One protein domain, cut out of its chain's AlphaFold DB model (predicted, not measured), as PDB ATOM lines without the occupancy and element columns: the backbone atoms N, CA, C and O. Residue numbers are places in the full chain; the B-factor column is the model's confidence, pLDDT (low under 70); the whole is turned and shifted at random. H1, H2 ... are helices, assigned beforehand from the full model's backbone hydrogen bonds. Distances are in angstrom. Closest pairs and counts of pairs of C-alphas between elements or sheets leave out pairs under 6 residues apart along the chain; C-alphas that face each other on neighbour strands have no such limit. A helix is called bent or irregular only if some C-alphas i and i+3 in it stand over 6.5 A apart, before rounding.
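This is residues 24 to 145 of the 299 residues of the protein "SpnT" of Klebsiella pneumoniae subsp. ozaenae (UniProt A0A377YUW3). Four helices, H3, H4, H5 and H7, form an up-and-down bundle, each running against the one before it in the chain. H2 packs alongside H4 on the outside of this bundle, H1 lies beyond H2, and the short H6 is near one end of the bundle. The printed part has 122 residues with seven named helices, H1 to H7 in chain order, and no named strand: the class is all helix. It is compact, with a radius of gyration of the C-alphas of 14.8 A and spans of 46 by 39 by 22 A.

The longest helix, H4, holds residues 70 to 91 and measures 31.5 A, from C-alpha 70 at (197.256, 269.303, 206.975). It is irregular, but only just: C-alphas 71 and 74 are 6.8 A apart. H7, residues 124 to 140, measures 24.3 A and ends with C-alpha 140 at (223.817, 271.928, 183.033). H3 is residues 47 to 61, 20.9 A, and H5 residues 96 to 108, 18.0 A. H2 is residues 33 to 44, H6 residues 110 to 114, and H1 residues 24 to 31, from C-alpha 24 at (228.558, 259.707, 219.293).

H4 is the hub, touching four helices. It touches H7 the same way at a shallow tilt of 9 degrees; the closest C-alphas, of Lys 89 and Ala 134, are 4.4 A apart. H3 and H4 form a hairpin, closest at the C-alphas of Val 54 and Ile 84, 5.5 A. H5 touches H7, opposite ways, with the C-alphas of Pro 96 and Ala 138 closest at 4.4 A. H2 touches H4 with residues 37 to 42 alone, closest at the C-alphas of Asn 41 and Pro 87, 6.7 A. H1 and H2 touch only at the corner, closest at the C-alphas of Ile 29 and Lys 36, 4.6 A. H4 and H6 are near each other. In H2, H3, H5, H6 and H7 every O i to N i+4 pair is within hydrogen-bond range; in H1 3 of 4 are, in H4 14 of 18.

The C-alphas of Asp 27 and Ser 145, the two farthest apart, are 46.0 A apart. The printed part has no cut, no link is long, and no printed residue is under 70 in pLDDT.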
ATOM      1  N   VAL A  24     229.631 258.700 219.279       92.25
ATOM      2  CA  VAL A  24     228.558 259.707 219.293       92.25
ATOM      3  C   VAL A  24     227.672 259.599 218.048       92.25
ATOM      4  O   VAL A  24     226.456 259.739 218.152       92.25
ATOM      5  N   ILE A  25     228.252 259.360 216.868       92.12
ATOM      6  CA  ILE A  25     227.476 259.155 215.638       92.12
ATOM      7  C   ILE A  25     226.617 257.893 215.752       92.12
ATOM      8  O   ILE A  25     225.430 257.966 215.438       92.12
ATOM      9  N   ASP A  26     227.187 256.780 216.211       90.88
ATOM     10  CA  ASP A  26     226.478 255.512 216.389       90.88
ATOM     11  C   ASP A  26     225.309 255.656 217.372       90.88
ATOM     12  O   ASP A  26     224.180 255.286 217.037       90.88
ATOM     13  N   ASP A  27     225.537 256.289 218.525       91.81
ATOM     14  CA  ASP A  27     224.498 256.576 219.518       91.81
ATOM     15  C   ASP A  27     223.380 257.441 218.911       91.81
ATOM     16  O   ASP A  27     222.190 257.147 219.052       91.81
ATOM     17  N   LEU A  28     223.740 258.487 218.156       90.69
ATOM     18  CA  LEU A  28     222.767 259.375 217.514       90.69
ATOM     19  C   LEU A  28     221.902 258.651 216.477       90.69
ATOM     20  O   LEU A  28     220.713 258.952 216.365       90.69
ATOM     21  N   ILE A  29     222.466 257.737 215.685       93.94
ATOM     22  CA  ILE A  29     221.712 257.070 214.613       93.94
ATOM     23  C   ILE A  29     220.888 255.874 215.094       93.94
ATOM     24  O   ILE A  29     219.989 255.456 214.355       93.94
ATOM     25  N   GLN A  30     221.169 255.316 216.277       89.50
ATOM     26  CA  GLN A  30     220.365 254.229 216.839       89.50
ATOM     27  C   GLN A  30     218.943 254.697 217.156       89.50
ATOM     28  O   GLN A  30     217.981 254.079 216.695       89.50
ATOM     29  N   ASP A  31     218.814 255.844 217.821       86.12
ATOM     30  CA  ASP A  31     217.518 256.349 218.284       86.12
ATOM     31  C   ASP A  31     216.897 257.401 217.353       86.12
ATOM     32  O   ASP A  31     215.734 257.779 217.505       86.12
ATOM     33  N   ASN A  32     217.636 257.868 216.339       89.06
ATOM     34  CA  ASN A  32     217.155 258.888 215.410       89.06
ATOM     35  C   ASN A  32     217.182 258.413 213.950       89.06
ATOM     36  O   ASN A  32     218.172 258.551 213.222       89.06
ATOM     37  N   LYS A  33     216.024 257.937 213.471       84.94
ATOM     38  CA  LYS A  33     215.832 257.501 212.076       84.94
ATOM     39  C   LYS A  33     216.223 258.578 211.059       84.94
ATOM     40  O   LYS A  33     216.791 258.260 210.017       84.94
ATOM     41  N   GLN A  34     215.941 259.848 211.345       82.88
ATOM     42  CA  GLN A  34     216.296 260.958 210.463       82.88
ATOM     43  C   GLN A  34     217.811 261.176 210.392       82.88
ATOM     44  O   GLN A  34     218.338 261.365 209.290       82.88
ATOM     45  N   ALA A  35     218.510 261.123 211.529       86.19
ATOM     46  CA  ALA A  35     219.967 261.207 211.570       86.19
ATOM     47  C   ALA A  35     220.590 260.046 210.785       86.19
ATOM     48  O   ALA A  35     221.434 260.280 209.922       86.19
ATOM     49  N   LYS A  36     220.078 258.824 210.979       88.12
ATOM     50  CA  LYS A  36     220.511 257.631 210.243       88.12
ATOM     51  C   LYS A  36     220.358 257.780 208.732       88.12
ATOM     52  O   LYS A  36     221.317 257.578 207.994       88.12
ATOM     53  N   THR A  37     219.171 258.163 208.253       83.19
ATOM     54  CA  THR A  37     218.934 258.373 206.814       83.19
ATOM     55  C   THR A  37     219.835 259.467 206.247       83.19
ATOM     56  O   THR A  37     220.366 259.315 205.152       83.19
ATOM     57  N   THR A  38     220.039 260.553 206.995       83.88
ATOM     58  CA  THR A  38     220.919 261.647 206.566       83.88
ATOM     59  C   THR A  38     222.367 261.179 206.463       83.88
ATOM     60  O   THR A  38     223.011 261.466 205.458       83.88
ATOM     61  N   LEU A  39     222.865 260.433 207.455       87.12
ATOM     62  CA  LEU A  39     224.220 259.889 207.448       87.12
ATOM     63  C   LEU A  39     224.446 258.990 206.228       87.12
ATOM     64  O   LEU A  39     225.393 259.198 205.471       87.12
ATOM     65  N   ILE A  40     223.534 258.039 206.008       84.44
ATOM     66  CA  ILE A  40     223.622 257.076 204.908       84.44
ATOM     67  C   ILE A  40     223.603 257.798 203.557       84.44
ATOM     68  O   ILE A  40     224.550 257.678 202.783       84.44
ATOM     69  N   ASN A  41     222.569 258.601 203.298       80.69
ATOM     70  CA  ASN A  41     222.372 259.222 201.989       80.69
ATOM     71  C   ASN A  41     223.439 260.277 201.671       80.69
ATOM     72  O   ASN A  41     223.849 260.417 200.519       80.69
ATOM     73  N   LYS A  42     223.895 261.040 202.674       80.00
ATOM     74  CA  LYS A  42     224.870 262.110 202.439       80.00
ATOM     75  C   LYS A  42     226.310 261.614 202.424       80.00
ATOM     76  O   LYS A  42     227.073 262.118 201.604       80.00
ATOM     77  N   TYR A  43     226.677 260.643 203.258       83.25
ATOM     78  CA  TYR A  43     228.090 260.333 203.504       83.25
ATOM     79  C   TYR A  43     228.502 258.891 203.216       83.25
ATOM     80  O   TYR A  43     229.675 258.676 202.933       83.25
ATOM     81  N   LEU A  44     227.592 257.911 203.293       87.12
ATOM     82  CA  LEU A  44     227.978 256.490 203.249       87.12
ATOM     83  C   LEU A  44     227.583 255.757 201.963       87.12
ATOM     84  O   LEU A  44     228.109 254.676 201.711       87.12
ATOM     85  N   LEU A  45     226.671 256.304 201.155       88.94
ATOM     86  CA  LEU A  45     226.346 255.747 199.840       88.94
ATOM     87  C   LEU A  45     227.223 256.348 198.740       88.94
ATOM     88  O   LEU A  45     227.462 257.560 198.716       88.94
ATOM     89  N   SER A  46     227.630 255.480 197.809       91.56
ATOM     90  CA  SER A  46     228.113 255.886 196.490       91.56
ATOM     91  C   SER A  46     227.000 256.618 195.731       91.56
ATOM     92  O   SER A  46     225.816 256.429 196.024       91.56
ATOM     93  N   ASP A  47     227.360 257.439 194.748       91.06
ATOM     94  CA  ASP A  47     226.369 258.189 193.971       91.06
ATOM     95  C   ASP A  47     225.423 257.254 193.186       91.06
ATOM     96  O   ASP A  47     224.213 257.489 193.156       91.06
ATOM     97  N   ASP A  48     225.928 256.129 192.667       92.44
ATOM     98  CA  ASP A  48     225.119 255.095 192.003       92.44
ATOM     99  C   ASP A  48     224.099 254.447 192.950       92.44
ATOM    100  O   ASP A  48     222.922 254.266 192.614       92.44
ATOM    101  N   ASP A  49     224.535 254.066 194.153       92.94
ATOM    102  CA  ASP A  49     223.650 253.431 195.131       92.94
ATOM    103  C   ASP A  49     222.638 254.425 195.697       92.94
ATOM    104  O   ASP A  49     221.502 254.051 196.005       92.94
ATOM    105  N   LEU A  50     223.017 255.701 195.770       92.19
ATOM    106  CA  LEU A  50     222.122 256.783 196.136       92.19
ATOM    107  C   LEU A  50     220.997 256.948 195.101       92.19
ATOM    108  O   LEU A  50     219.830 256.996 195.495       92.19
ATOM    109  N   LEU A  51     221.301 256.933 193.797       94.56
ATOM    110  CA  LEU A  51     220.276 256.963 192.744       94.56
ATOM    111  C   LEU A  51     219.334 255.752 192.816       94.56
ATOM    112  O   LEU A  51     218.111 255.914 192.757       94.56
ATOM    113  N   LYS A  52     219.869 254.539 193.021       94.31
ATOM    114  CA  LYS A  52     219.047 253.326 193.205       94.31
ATOM    115  C   LYS A  52     218.138 253.434 194.431       94.31
ATOM    116  O   LYS A  52     216.978 253.014 194.379       94.31
ATOM    117  N   ALA A  53     218.640 253.996 195.531       92.44
ATOM    118  CA  ALA A  53     217.861 254.207 196.745       92.44
ATOM    119  C   ALA A  53     216.706 255.192 196.507       92.44
ATOM    120  O   ALA A  53     215.566 254.884 196.862       92.44
ATOM    121  N   VAL A  54     216.968 256.321 195.836       94.69
ATOM    122  CA  VAL A  54     215.933 257.297 195.450       94.69
ATOM    123  C   VAL A  54     214.887 256.648 194.550       94.69
ATOM    124  O   VAL A  54     213.690 256.770 194.807       94.69
ATOM    125  N   GLN A  55     215.315 255.903 193.529       95.25
ATOM    126  CA  GLN A  55     214.411 255.216 192.609       95.25
ATOM    127  C   GLN A  55     213.497 254.222 193.342       95.25
ATOM    128  O   GLN A  55     212.294 254.161 193.069       95.25
ATOM    129  N   LYS A  56     214.049 253.463 194.296       93.81
ATOM    130  CA  LYS A  56     213.296 252.512 195.123       93.81
ATOM    131  C   LYS A  56     212.290 253.214 196.031       93.81
ATOM    132  O   LYS A  56     211.143 252.771 196.110       93.81
ATOM    133  N   GLU A  57     212.693 254.293 196.702       91.75
ATOM    134  CA  GLU A  57     211.777 255.062 197.547       91.75
ATOM    135  C   GLU A  57     210.675 255.709 196.710       91.75
ATOM    136  O   GLU A  57     209.503 255.533 197.028       91.75
ATOM    137  N   TYR A  58     210.992 256.340 195.578       93.31
ATOM    138  CA  TYR A  58     209.972 256.879 194.676       93.31
ATOM    139  C   TYR A  58     208.969 255.803 194.215       93.31
ATOM    140  O   TYR A  58     207.756 256.011 194.283       93.31
ATOM    141  N   ALA A  59     209.440 254.616 193.815       92.06
ATOM    142  CA  ALA A  59     208.571 253.510 193.395       92.06
ATOM    143  C   ALA A  59     207.646 252.992 194.513       92.06
ATOM    144  O   ALA A  59     206.551 252.496 194.240       92.06
ATOM    145  N   LYS A  60     208.086 253.081 195.770       91.06
ATOM    146  CA  LYS A  60     207.274 252.760 196.949       91.06
ATOM    147  C   LYS A  60     206.253 253.862 197.239       91.06
ATOM    148  O   LYS A  60     205.099 253.563 197.529       91.06
ATOM    149  N   LEU A  61     206.677 255.121 197.167       88.81
ATOM    150  CA  LEU A  61     205.868 256.292 197.506       88.81
ATOM    151  C   LEU A  61     204.737 256.528 196.506       88.81
ATOM    152  O   LEU A  61     203.598 256.699 196.916       88.81
ATOM    153  N   SER A  62     205.029 256.409 195.211       86.69
ATOM    154  CA  SER A  62     204.056 256.503 194.105       86.69
ATOM    155  C   SER A  62     202.940 255.447 194.128       86.69
ATOM    156  O   SER A  62     201.970 255.551 193.376       86.69
ATOM    157  N   LYS A  63     203.071 254.413 194.969       88.00
ATOM    158  CA  LYS A  63     202.056 253.371 195.199       88.00
ATOM    159  C   LYS A  63     201.358 253.513 196.552       88.00
ATOM    160  O   LYS A  63     200.508 252.692 196.883       88.00
ATOM    161  N   SER A  64     201.759 254.483 197.370       84.94
ATOM    162  CA  SER A  64     201.192 254.660 198.698       84.94
ATOM    163  C   SER A  64     199.803 255.282 198.601       84.94
ATOM    164  O   SER A  64     199.622 256.318 197.976       84.94
ATOM    165  N   THR A  65     198.836 254.662 199.271       85.81
ATOM    166  CA  THR A  65     197.463 255.170 199.421       85.81
ATOM    167  C   THR A  65     197.244 255.852 200.771       85.81
ATOM    168  O   THR A  65     196.115 256.141 201.158       85.81
ATOM    169  N   ARG A  66     198.317 256.060 201.545       88.06
ATOM    170  CA  ARG A  66     198.222 256.685 202.861       88.06
ATOM    171  C   ARG A  66     197.930 258.170 202.691       88.06
ATOM    172  O   ARG A  66     198.735 258.876 202.094       88.06
ATOM    173  N   PHE A  67     196.836 258.616 203.298       89.50
ATOM    174  CA  PHE A  67     196.497 260.026 203.392       89.50
ATOM    175  C   PHE A  67     197.318 260.731 204.483       89.50
ATOM    176  O   PHE A  67     197.511 260.183 205.576       89.50
ATOM    177  N   TYR A  68     197.799 261.931 204.174       88.44
ATOM    178  CA  TYR A  68     198.487 262.835 205.089       88.44
ATOM    179  C   TYR A  68     197.679 264.128 205.184       88.44
ATOM    180  O   TYR A  68     197.548 264.857 204.204       88.44
ATOM    181  N   ASP A  69     197.130 264.380 206.368       88.38
ATOM    182  CA  ASP A  69     196.355 265.583 206.662       88.38
ATOM    183  C   ASP A  69     197.238 266.836 206.758       88.38
ATOM    184  O   ASP A  69     198.468 266.756 206.801       88.38
ATOM    185  N   TYR A  70     196.599 268.002 206.848       85.44
ATOM    186  CA  TYR A  70     197.256 269.303 206.975       85.44
ATOM    187  C   TYR A  70     198.402 269.337 208.006       85.44
ATOM    188  O   TYR A  70     199.471 269.883 207.737       85.44
ATOM    189  N   TYR A  71     198.209 268.726 209.180       83.44
ATOM    190  CA  TYR A  71     199.187 268.770 210.274       83.44
ATOM    191  C   TYR A  71     200.406 267.878 210.030       83.44
ATOM    192  O   TYR A  71     201.485 268.147 210.561       83.44
ATOM    193  N   THR A  72     200.252 266.811 209.247       88.25
ATOM    194  CA  THR A  72     201.333 265.862 208.942       88.25
ATOM    195  C   THR A  72     201.955 266.070 207.561       88.25
ATOM    196  O   THR A  72     203.061 265.577 207.314       88.25
ATOM    197  N   ALA A  73     201.297 266.830 206.683       88.88
ATOM    198  CA  ALA A  73     201.736 267.110 205.323       88.88
ATOM    199  C   ALA A  73     203.062 267.883 205.263       88.88
ATOM    200  O   ALA A  73     203.956 267.502 204.509       88.88
ATOM    201  N   ASP A  74     203.242 268.916 206.090       88.19
ATOM    202  CA  ASP A  74     204.471 269.721 206.077       88.19
ATOM    203  C   ASP A  74     205.720 268.879 206.396       88.19
ATOM    204  O   ASP A  74     206.688 268.836 205.629       88.19
ATOM    205  N   ALA A  75     205.664 268.107 207.486       88.19
ATOM    206  CA  ALA A  75     206.735 267.188 207.861       88.19
ATOM    207  C   ALA A  75     207.000 266.149 206.760       88.19
ATOM    208  O   ALA A  75     208.145 265.744 206.530       88.19
ATOM    209  N   ARG A  76     205.946 265.739 206.047       90.31
ATOM    210  CA  ARG A  76     206.053 264.801 204.938       90.31
ATOM    211  C   ARG A  76     206.774 265.403 203.734       90.31
ATOM    212  O   ARG A  76     207.658 264.742 203.192       90.31
ATOM    213  N   PHE A  77     206.479 266.641 203.343       91.56
ATOM    214  CA  PHE A  77     207.194 267.323 202.257       91.56
ATOM    215  C   PHE A  77     208.663 267.596 202.595       91.56
ATOM    216  O   PHE A  77     209.539 267.422 201.740       91.56
ATOM    217  N   HIS A  78     208.963 267.924 203.852       89.31
ATOM    218  CA  HIS A  78     210.343 268.022 204.329       89.31
ATOM    219  C   HIS A  78     211.076 266.676 204.238       89.31
ATOM    220  O   HIS A  78     212.235 266.614 203.817       89.31
ATOM    221  N   GLU A  79     210.404 265.578 204.590       89.19
ATOM    222  CA  GLU A  79     210.962 264.237 204.432       89.19
ATOM    223  C   GLU A  79     211.206 263.898 202.954       89.19
ATOM    224  O   GLU A  79     212.304 263.445 202.630       89.19
ATOM    225  N   LEU A  80     210.240 264.159 202.063       91.44
ATOM    226  CA  LEU A  80     210.375 263.936 200.617       91.44
ATOM    227  C   LEU A  80     211.560 264.711 200.036       91.44
ATOM    228  O   LEU A  80     212.391 264.125 199.342       91.44
ATOM    229  N   THR A  81     211.702 265.987 200.396       91.75
ATOM    230  CA  THR A  81     212.855 266.808 200.002       91.75
ATOM    231  C   THR A  81     214.169 266.143 200.423       91.75
ATOM    232  O   THR A  81     215.080 265.984 199.614       91.75
ATOM    233  N   ARG A  82     214.260 265.667 201.673       89.31
ATOM    234  CA  ARG A  82     215.481 265.052 202.219       89.31
ATOM    235  C   ARG A  82     215.829 263.704 201.585       89.31
ATOM    236  O   ARG A  82     217.011 263.393 201.461       89.31
ATOM    237  N   ILE A  83     214.838 262.865 201.288       90.44
ATOM    238  CA  ILE A  83     215.078 261.487 200.818       90.44
ATOM    239  C   ILE A  83     215.053 261.350 199.293       90.44
ATOM    240  O   ILE A  83     215.532 260.337 198.793       90.44
ATOM    241  N   ILE A  84     214.516 262.340 198.573       92.81
ATOM    242  CA  ILE A  84     214.447 262.357 197.106       92.81
ATOM    243  C   ILE A  84     215.279 263.508 196.539       92.81
ATOM    244  O   ILE A  84     216.306 263.263 195.913       92.81
ATOM    245  N   ALA A  85     214.850 264.755 196.755       93.81
ATOM    246  CA  ALA A  85     215.398 265.903 196.033       93.81
ATOM    247  C   ALA A  85     216.872 266.175 196.377       93.81
ATOM    248  O   ALA A  85     217.698 266.325 195.483       93.81
ATOM    249  N   GLU A  86     217.232 266.175 197.662       92.31
ATOM    250  CA  GLU A  86     218.608 266.430 198.113       92.31
ATOM    251  C   GLU A  86     219.624 265.383 197.601       92.31
ATOM    252  O   GLU A  86     220.680 265.767 197.092       92.31
ATOM    253  N   PRO A  87     219.331 264.069 197.652       93.81
ATOM    254  CA  PRO A  87     220.125 263.056 196.961       93.81
ATOM    255  C   PRO A  87     220.318 263.302 195.459       93.81
ATOM    256  O   PRO A  87     221.417 263.104 194.938       93.81
ATOM    257  N   LEU A  88     219.277 263.754 194.755       96.62
ATOM    258  CA  LEU A  88     219.368 264.056 193.325       96.62
ATOM    259  C   LEU A  88     220.270 265.272 193.074       96.62
ATOM    260  O   LEU A  88     221.143 265.204 192.216       96.62
ATOM    261  N   LYS A  89     220.166 266.335 193.886       94.19
ATOM    262  CA  LYS A  89     221.093 267.480 193.810       94.19
ATOM    263  C   LYS A  89     222.550 267.050 193.979       94.19
ATOM    264  O   LYS A  89     223.415 267.519 193.247       94.19
ATOM    265  N   LYS A  90     222.825 266.140 194.920       92.69
ATOM    266  CA  LYS A  90     224.185 265.633 195.173       92.69
ATOM    267  C   LYS A  90     224.771 264.905 193.955       92.69
ATOM    268  O   LYS A  90     225.947 265.079 193.658       92.69
ATOM    269  N   THR A  91     223.960 264.106 193.268       95.75
ATOM    270  CA  THR A  91     224.405 263.258 192.144       95.75
ATOM    271  C   THR A  91     224.431 263.987 190.801       95.75
ATOM    272  O   THR A  91     225.067 263.516 189.865       95.75
ATOM    273  N   ALA A  92     223.800 265.161 190.705       95.56
ATOM    274  CA  ALA A  92     223.676 265.935 189.471       95.56
ATOM    275  C   ALA A  92     225.013 266.225 188.770       95.56
ATOM    276  O   ALA A  92     225.069 266.234 187.546       95.56
ATOM    277  N   ALA A  93     226.092 266.455 189.524       93.12
ATOM    278  CA  ALA A  93     227.399 266.766 188.945       93.12
ATOM    279  C   ALA A  93     228.209 265.524 188.535       93.12
ATOM    280  O   ALA A  93     229.082 265.630 187.674       93.12
ATOM    281  N   THR A  94     227.968 264.375 189.169       94.50
ATOM    282  CA  THR A  94     228.760 263.148 188.980       94.50
ATOM    283  C   THR A  94     228.099 262.166 188.020       94.50
ATOM    284  O   THR A  94     228.803 261.521 187.248       94.50
ATOM    285  N   LEU A  95     226.766 262.093 188.024       95.94
ATOM    286  CA  LEU A  95     225.957 261.194 187.196       95.94
ATOM    287  C   LEU A  95     224.846 261.962 186.444       95.94
ATOM    288  O   LEU A  95     223.663 261.634 186.574       95.94
ATOM    289  N   PRO A  96     225.194 262.999 185.658       96.38
ATOM    290  CA  PRO A  96     224.234 263.992 185.184       96.38
ATOM    291  C   PRO A  96     223.092 263.423 184.334       96.38
ATOM    292  O   PRO A  96     221.940 263.786 184.552       96.38
ATOM    293  N   GLU A  97     223.350 262.509 183.400       95.88
ATOM    294  CA  GLU A  97     222.299 261.949 182.536       95.88
ATOM    295  C   GLU A  97     221.323 261.051 183.314       95.88
ATOM    296  O   GLU A  97     220.123 260.999 183.035       95.88
ATOM    297  N   GLN A  98     221.830 260.333 184.314       96.94
ATOM    298  CA  GLN A  98     221.035 259.411 185.122       96.94
ATOM    299  C   GLN A  98     220.179 260.189 186.123       96.94
ATOM    300  O   GLN A  98     218.992 259.891 186.293       96.94
ATOM    301  N   THR A  99     220.761 261.226 186.733       97.69
ATOM    302  CA  THR A  99     220.045 262.169 187.589       97.69
ATOM    303  C   THR A  99     218.991 262.939 186.797       97.69
ATOM    304  O   THR A  99     217.855 263.006 187.258       97.69
ATOM    305  N   GLU A 100     219.306 263.443 185.596       96.94
ATOM    306  CA  GLU A 100     218.337 264.088 184.693       96.94
ATOM    307  C   GLU A 100     217.121 263.183 184.467       96.94
ATOM    308  O   GLU A 100     215.987 263.588 184.733       96.94
ATOM    309  N   GLY A 101     217.348 261.944 184.014       96.31
ATOM    310  CA  GLY A 101     216.267 261.014 183.691       96.31
ATOM    311  C   GLY A 101     215.397 260.661 184.901       96.31
ATOM    312  O   GLY A 101     214.169 260.582 184.788       96.31
ATOM    313  N   LEU A 102     216.007 260.476 186.078       97.38
ATOM    314  CA  LEU A 102     215.262 260.179 187.300       97.38
ATOM    315  C   LEU A 102     214.493 261.400 187.816       97.38
ATOM    316  O   LEU A 102     213.320 261.261 188.161       97.38
ATOM    317  N   CYS A 103     215.107 262.586 187.825       96.56
ATOM    318  CA  CYS A 103     214.430 263.838 188.158       96.56
ATOM    319  C   CYS A 103     213.221 264.063 187.251       96.56
ATOM    320  O   CYS A 103     212.120 264.253 187.761       96.56
ATOM    321  N   ALA A 104     213.399 263.961 185.930       94.56
ATOM    322  CA  ALA A 104     212.317 264.159 184.973       94.56
ATOM    323  C   ALA A 104     211.151 263.211 185.260       94.56
ATOM    324  O   ALA A 104     210.010 263.650 185.369       94.56
ATOM    325  N   LYS A 105     211.434 261.922 185.485       94.69
ATOM    326  CA  LYS A 105     210.408 260.933 185.839       94.69
ATOM    327  C   LYS A 105     209.630 261.307 187.105       94.69
ATOM    328  O   LYS A 105     208.422 261.089 187.162       94.69
ATOM    329  N   ILE A 106     210.316 261.812 188.128       95.19
ATOM    330  CA  ILE A 106     209.693 262.177 189.404       95.19
ATOM    331  C   ILE A 106     208.852 263.444 189.254       95.19
ATOM    332  O   ILE A 106     207.742 263.465 189.775       95.19
ATOM    333  N   ILE A 107     209.350 264.453 188.533       93.81
ATOM    334  CA  ILE A 107     208.657 265.730 188.307       93.81
ATOM    335  C   ILE A 107     207.367 265.503 187.504       93.81
ATOM    336  O   ILE A 107     206.294 265.852 187.982       93.81
ATOM    337  N   HIS A 108     207.430 264.774 186.384       90.75
ATOM    338  CA  HIS A 108     206.234 264.423 185.600       90.75
ATOM    339  C   HIS A 108     205.223 263.579 186.400       90.75
ATOM    340  O   HIS A 108     204.028 263.569 186.116       90.75
ATOM    341  N   GLY A 109     205.700 262.823 187.392       90.88
ATOM    342  CA  GLY A 109     204.870 262.031 188.294       90.88
ATOM    343  C   GLY A 109     204.564 262.714 189.627       90.88
ATOM    344  O   GLY A 109     204.157 262.013 190.556       90.88
ATOM    345  N   PHE A 110     204.812 264.021 189.761       91.38
ATOM    346  CA  PHE A 110     204.778 264.702 191.053       91.38
ATOM    347  C   PHE A 110     203.361 264.839 191.604       91.38
ATOM    348  O   PHE A 110     203.143 264.471 192.753       91.38
ATOM    349  N   GLU A 111     202.387 265.238 190.783       89.00
ATOM    350  CA  GLU A 111     200.968 265.295 191.177       89.00
ATOM    351  C   GLU A 111     200.504 263.969 191.787       89.00
ATOM    352  O   GLU A 111     199.976 263.916 192.894       89.00
ATOM    353  N   ARG A 112     200.832 262.854 191.129       88.62
ATOM    354  CA  ARG A 112     200.532 261.510 191.638       88.62
ATOM    355  C   ARG A 112     201.280 261.181 192.933       88.62
ATOM    356  O   ARG A 112     200.772 260.444 193.773       88.62
ATOM    357  N   LEU A 113     202.512 261.663 193.089       87.06
ATOM    358  CA  LEU A 113     203.297 261.458 194.307       87.06
ATOM    359  C   LEU A 113     202.650 262.153 195.514       87.06
ATOM    360  O   LEU A 113     202.775 261.652 196.634       87.06
ATOM    361  N   ILE A 114     201.987 263.287 195.282       89.31
ATOM    362  CA  ILE A 114     201.431 264.143 196.331       89.31
ATOM    363  C   ILE A 114     199.904 264.073 196.442       89.31
ATOM    364  O   ILE A 114     199.361 264.666 197.362       89.31
ATOM    365  N   GLU A 115     199.228 263.318 195.576       89.25
ATOM    366  CA  GLU A 115     197.761 263.196 195.491       89.25
ATOM    367  C   GLU A 115     197.086 262.934 196.848       89.25
ATOM    368  O   GLU A 115     196.014 263.457 197.137       89.25
ATOM    369  N   ASN A 116     197.740 262.152 197.712       88.81
ATOM    370  CA  ASN A 116     197.235 261.792 199.040       88.81
ATOM    371  C   ASN A 116     197.819 262.656 200.175       88.81
ATOM    372  O   ASN A 116     197.782 262.251 201.337       88.81
ATOM    373  N   ILE A 117     198.414 263.807 199.869       90.25
ATOM    374  CA  ILE A 117     199.029 264.716 200.839       90.25
ATOM    375  C   ILE A 117     198.349 266.075 200.720       90.25
ATOM    376  O   ILE A 117     198.304 266.655 199.640       90.25
ATOM    377  N   ASP A 118     197.862 266.610 201.837       88.38
ATOM    378  CA  ASP A 118     197.289 267.953 201.870       88.38
ATOM    379  C   ASP A 118     198.324 269.014 201.438       88.38
ATOM    380  O   ASP A 118     199.282 269.331 202.151       88.38
ATOM    381  N   SER A 119     198.137 269.562 200.238       86.12
ATOM    382  CA  SER A 119     199.033 270.534 199.611       86.12
ATOM    383  C   SER A 119     198.672 271.992 199.929       86.12
ATOM    384  O   SER A 119     199.396 272.901 199.516       86.12
ATOM    385  N   SER A 120     197.609 272.240 200.706       86.38
ATOM    386  CA  SER A 120     197.099 273.595 200.987       86.38
ATOM    387  C   SER A 120     198.091 274.483 201.744       86.38
ATOM    388  O   SER A 120     198.057 275.702 201.604       86.38
ATOM    389  N   SER A 121     199.023 273.883 202.494       83.12
ATOM    390  CA  SER A 121     200.090 274.611 203.198       83.12
ATOM    391  C   SER A 121     201.124 275.261 202.267       83.12
ATOM    392  O   SER A 121     201.908 276.091 202.717       83.12
ATOM    393  N   GLY A 122     201.185 274.861 200.990       85.56
ATOM    394  CA  GLY A 122     202.208 275.315 200.040       85.56
ATOM    395  C   GLY A 122     203.590 274.674 200.231       85.56
ATOM    396  O   GLY A 122     204.469 274.845 199.390       85.56
ATOM    397  N   SER A 123     203.795 273.869 201.278       86.75
ATOM    398  CA  SER A 123     205.092 273.248 201.614       86.75
ATOM    399  C   SER A 123     205.634 272.316 200.520       86.75
ATOM    400  O   SER A 123     206.843 272.095 200.408       86.75
ATOM    401  N   TRP A 124     204.748 271.803 199.665       90.81
ATOM    402  CA  TRP A 124     205.099 271.019 198.483       90.81
ATOM    403  C   TRP A 124     205.968 271.796 197.487       90.81
ATOM    404  O   TRP A 124     206.818 271.188 196.835       90.81
ATOM    405  N   MET A 125     205.816 273.127 197.409       91.12
ATOM    406  CA  MET A 125     206.553 273.981 196.473       91.12
ATOM    407  C   MET A 125     208.058 273.920 196.722       91.12
ATOM    408  O   MET A 125     208.837 273.911 195.772       91.12
ATOM    409  N   THR A 126     208.487 273.806 197.984       90.19
ATOM    410  CA  THR A 126     209.905 273.646 198.347       90.19
ATOM    411  C   THR A 126     210.469 272.324 197.827       90.19
ATOM    412  O   THR A 126     211.589 272.278 197.308       90.19
ATOM    413  N   CYS A 127     209.684 271.247 197.934       91.94
ATOM    414  CA  CYS A 127     210.069 269.935 197.423       91.94
ATOM    415  C   CYS A 127     210.151 269.955 195.894       91.94
ATOM    416  O   CYS A 127     211.159 269.529 195.331       91.94
ATOM    417  N   TYR A 128     209.121 270.482 195.227       92.69
ATOM    418  CA  TYR A 128     209.064 270.580 193.771       92.69
ATOM    419  C   TYR A 128     210.187 271.468 193.213       92.69
ATOM    420  O   TYR A 128     210.946 271.035 192.350       92.69
ATOM    421  N   SER A 129     210.394 272.658 193.784       91.44
ATOM    422  CA  SER A 129     211.488 273.560 193.391       91.44
ATOM    423  C   SER A 129     212.858 272.905 193.565       91.44
ATOM    424  O   SER A 129     213.732 273.064 192.718       91.44
ATOM    425  N   SER A 130     213.044 272.106 194.622       93.25
ATOM    426  CA  SER A 130     214.288 271.359 194.832       93.25
ATOM    427  C   SER A 130     214.513 270.260 193.787       93.25
ATOM    428  O   SER A 130     215.661 269.977 193.451       93.25
ATOM    429  N   LEU A 131     213.446 269.639 193.272       94.94
ATOM    430  CA  LEU A 131     213.535 268.672 192.172       94.94
ATOM    431  C   LEU A 131     213.906 269.361 190.856       94.94
ATOM    432  O   LEU A 131     214.780 268.868 190.144       94.94
ATOM    433  N   ILE A 132     213.289 270.508 190.566       93.44
ATOM    434  CA  ILE A 132     213.611 271.339 189.400       93.44
ATOM    435  C   ILE A 132     215.070 271.797 189.452       93.44
ATOM    436  O   ILE A 132     215.795 271.650 188.472       93.44
ATOM    437  N   GLU A 133     215.536 272.290 190.602       93.25
ATOM    438  CA  GLU A 133     216.935 272.678 190.802       93.25
ATOM    439  C   GLU A 133     217.891 271.505 190.535       93.25
ATOM    440  O   GLU A 133     218.893 271.671 189.836       93.25
ATOM    441  N   ALA A 134     217.572 270.311 191.049       95.88
ATOM    442  CA  ALA A 134     218.360 269.107 190.794       95.88
ATOM    443  C   ALA A 134     218.390 268.750 189.300       95.88
ATOM    444  O   ALA A 134     219.449 268.415 188.771       95.88
ATOM    445  N   TRP A 135     217.244 268.851 188.618       96.25
ATOM    446  CA  TRP A 135     217.131 268.567 187.189       96.25
ATOM    447  C   TRP A 135     217.954 269.547 186.346       96.25
ATOM    448  O   TRP A 135     218.790 269.113 185.555       96.25
ATOM    449  N   ILE A 136     217.800 270.856 186.572       94.62
ATOM    450  CA  ILE A 136     218.562 271.897 185.864       94.62
ATOM    451  C   ILE A 136     220.061 271.722 186.114       94.62
ATOM    452  O   ILE A 136     220.848 271.789 185.173       94.62
ATOM    453  N   SER A 137     220.459 271.444 187.359       95.06
ATOM    454  CA  SER A 137     221.863 271.200 187.709       95.06
ATOM    455  C   SER A 137     222.433 269.997 186.955       95.06
ATOM    456  O   SER A 137     223.563 270.052 186.471       95.06
ATOM    457  N   ALA A 138     221.652 268.921 186.824       96.94
ATOM    458  CA  ALA A 138     222.062 267.708 186.125       96.94
ATOM    459  C   ALA A 138     222.184 267.938 184.613       96.94
ATOM    460  O   ALA A 138     223.160 267.520 183.998       96.94
ATOM    461  N   VAL A 139     221.238 268.665 184.018       95.75
ATOM    462  CA  VAL A 139     221.280 269.060 182.605       95.75
ATOM    463  C   VAL A 139     222.475 269.979 182.328       95.75
ATOM    464  O   VAL A 139     223.243 269.733 181.399       95.75
ATOM    465  N   ALA A 140     222.698 270.993 183.167       93.50
ATOM    466  CA  ALA A 140     223.817 271.928 183.033       93.50
ATOM    467  C   ALA A 140     225.192 271.258 183.224       93.50
ATOM    468  O   ALA A 140     226.192 271.696 182.652       93.50
ATOM    469  N   ALA A 141     225.265 270.180 184.009       94.94
ATOM    470  CA  ALA A 141     226.494 269.426 184.232       94.94
ATOM    471  C   ALA A 141     226.925 268.561 183.028       94.94
ATOM    472  O   ALA A 141     228.074 268.112 182.993       94.94
ATOM    473  N   GLN A 142     226.080 268.386 182.003       94.06
ATOM    474  CA  GLN A 142     226.391 267.633 180.776       94.06
ATOM    475  C   GLN A 142     227.272 268.438 179.810       94.06
ATOM    476  O   GLN A 142     226.906 268.702 178.666       94.06
ATOM    477  N   LYS A 143     228.472 268.820 180.258       81.00
ATOM    478  CA  LYS A 143     229.392 269.727 179.541       81.00
ATOM    479  C   LYS A 143     229.853 269.230 178.166       81.00
ATOM    480  O   LYS A 143     230.355 270.023 177.378       81.00
ATOM    481  N   ASN A 144     229.708 267.936 177.887       87.25
ATOM    482  CA  ASN A 144     230.048 267.344 176.592       87.25
ATOM    483  C   ASN A 144     228.949 267.554 175.535       87.25
ATOM    484  O   ASN A 144     229.189 267.334 174.349       87.25
ATOM    485  N   SER A 145     227.753 267.969 175.950       92.00
ATOM    486  CA  SER A 145     226.638 268.245 175.051       92.00
ATOM    487  C   SER A 145     226.749 269.658 174.467       92.00
ATOM    488  O   SER A 145     227.036 270.607 175.200       92.00
TER     489      SER A 145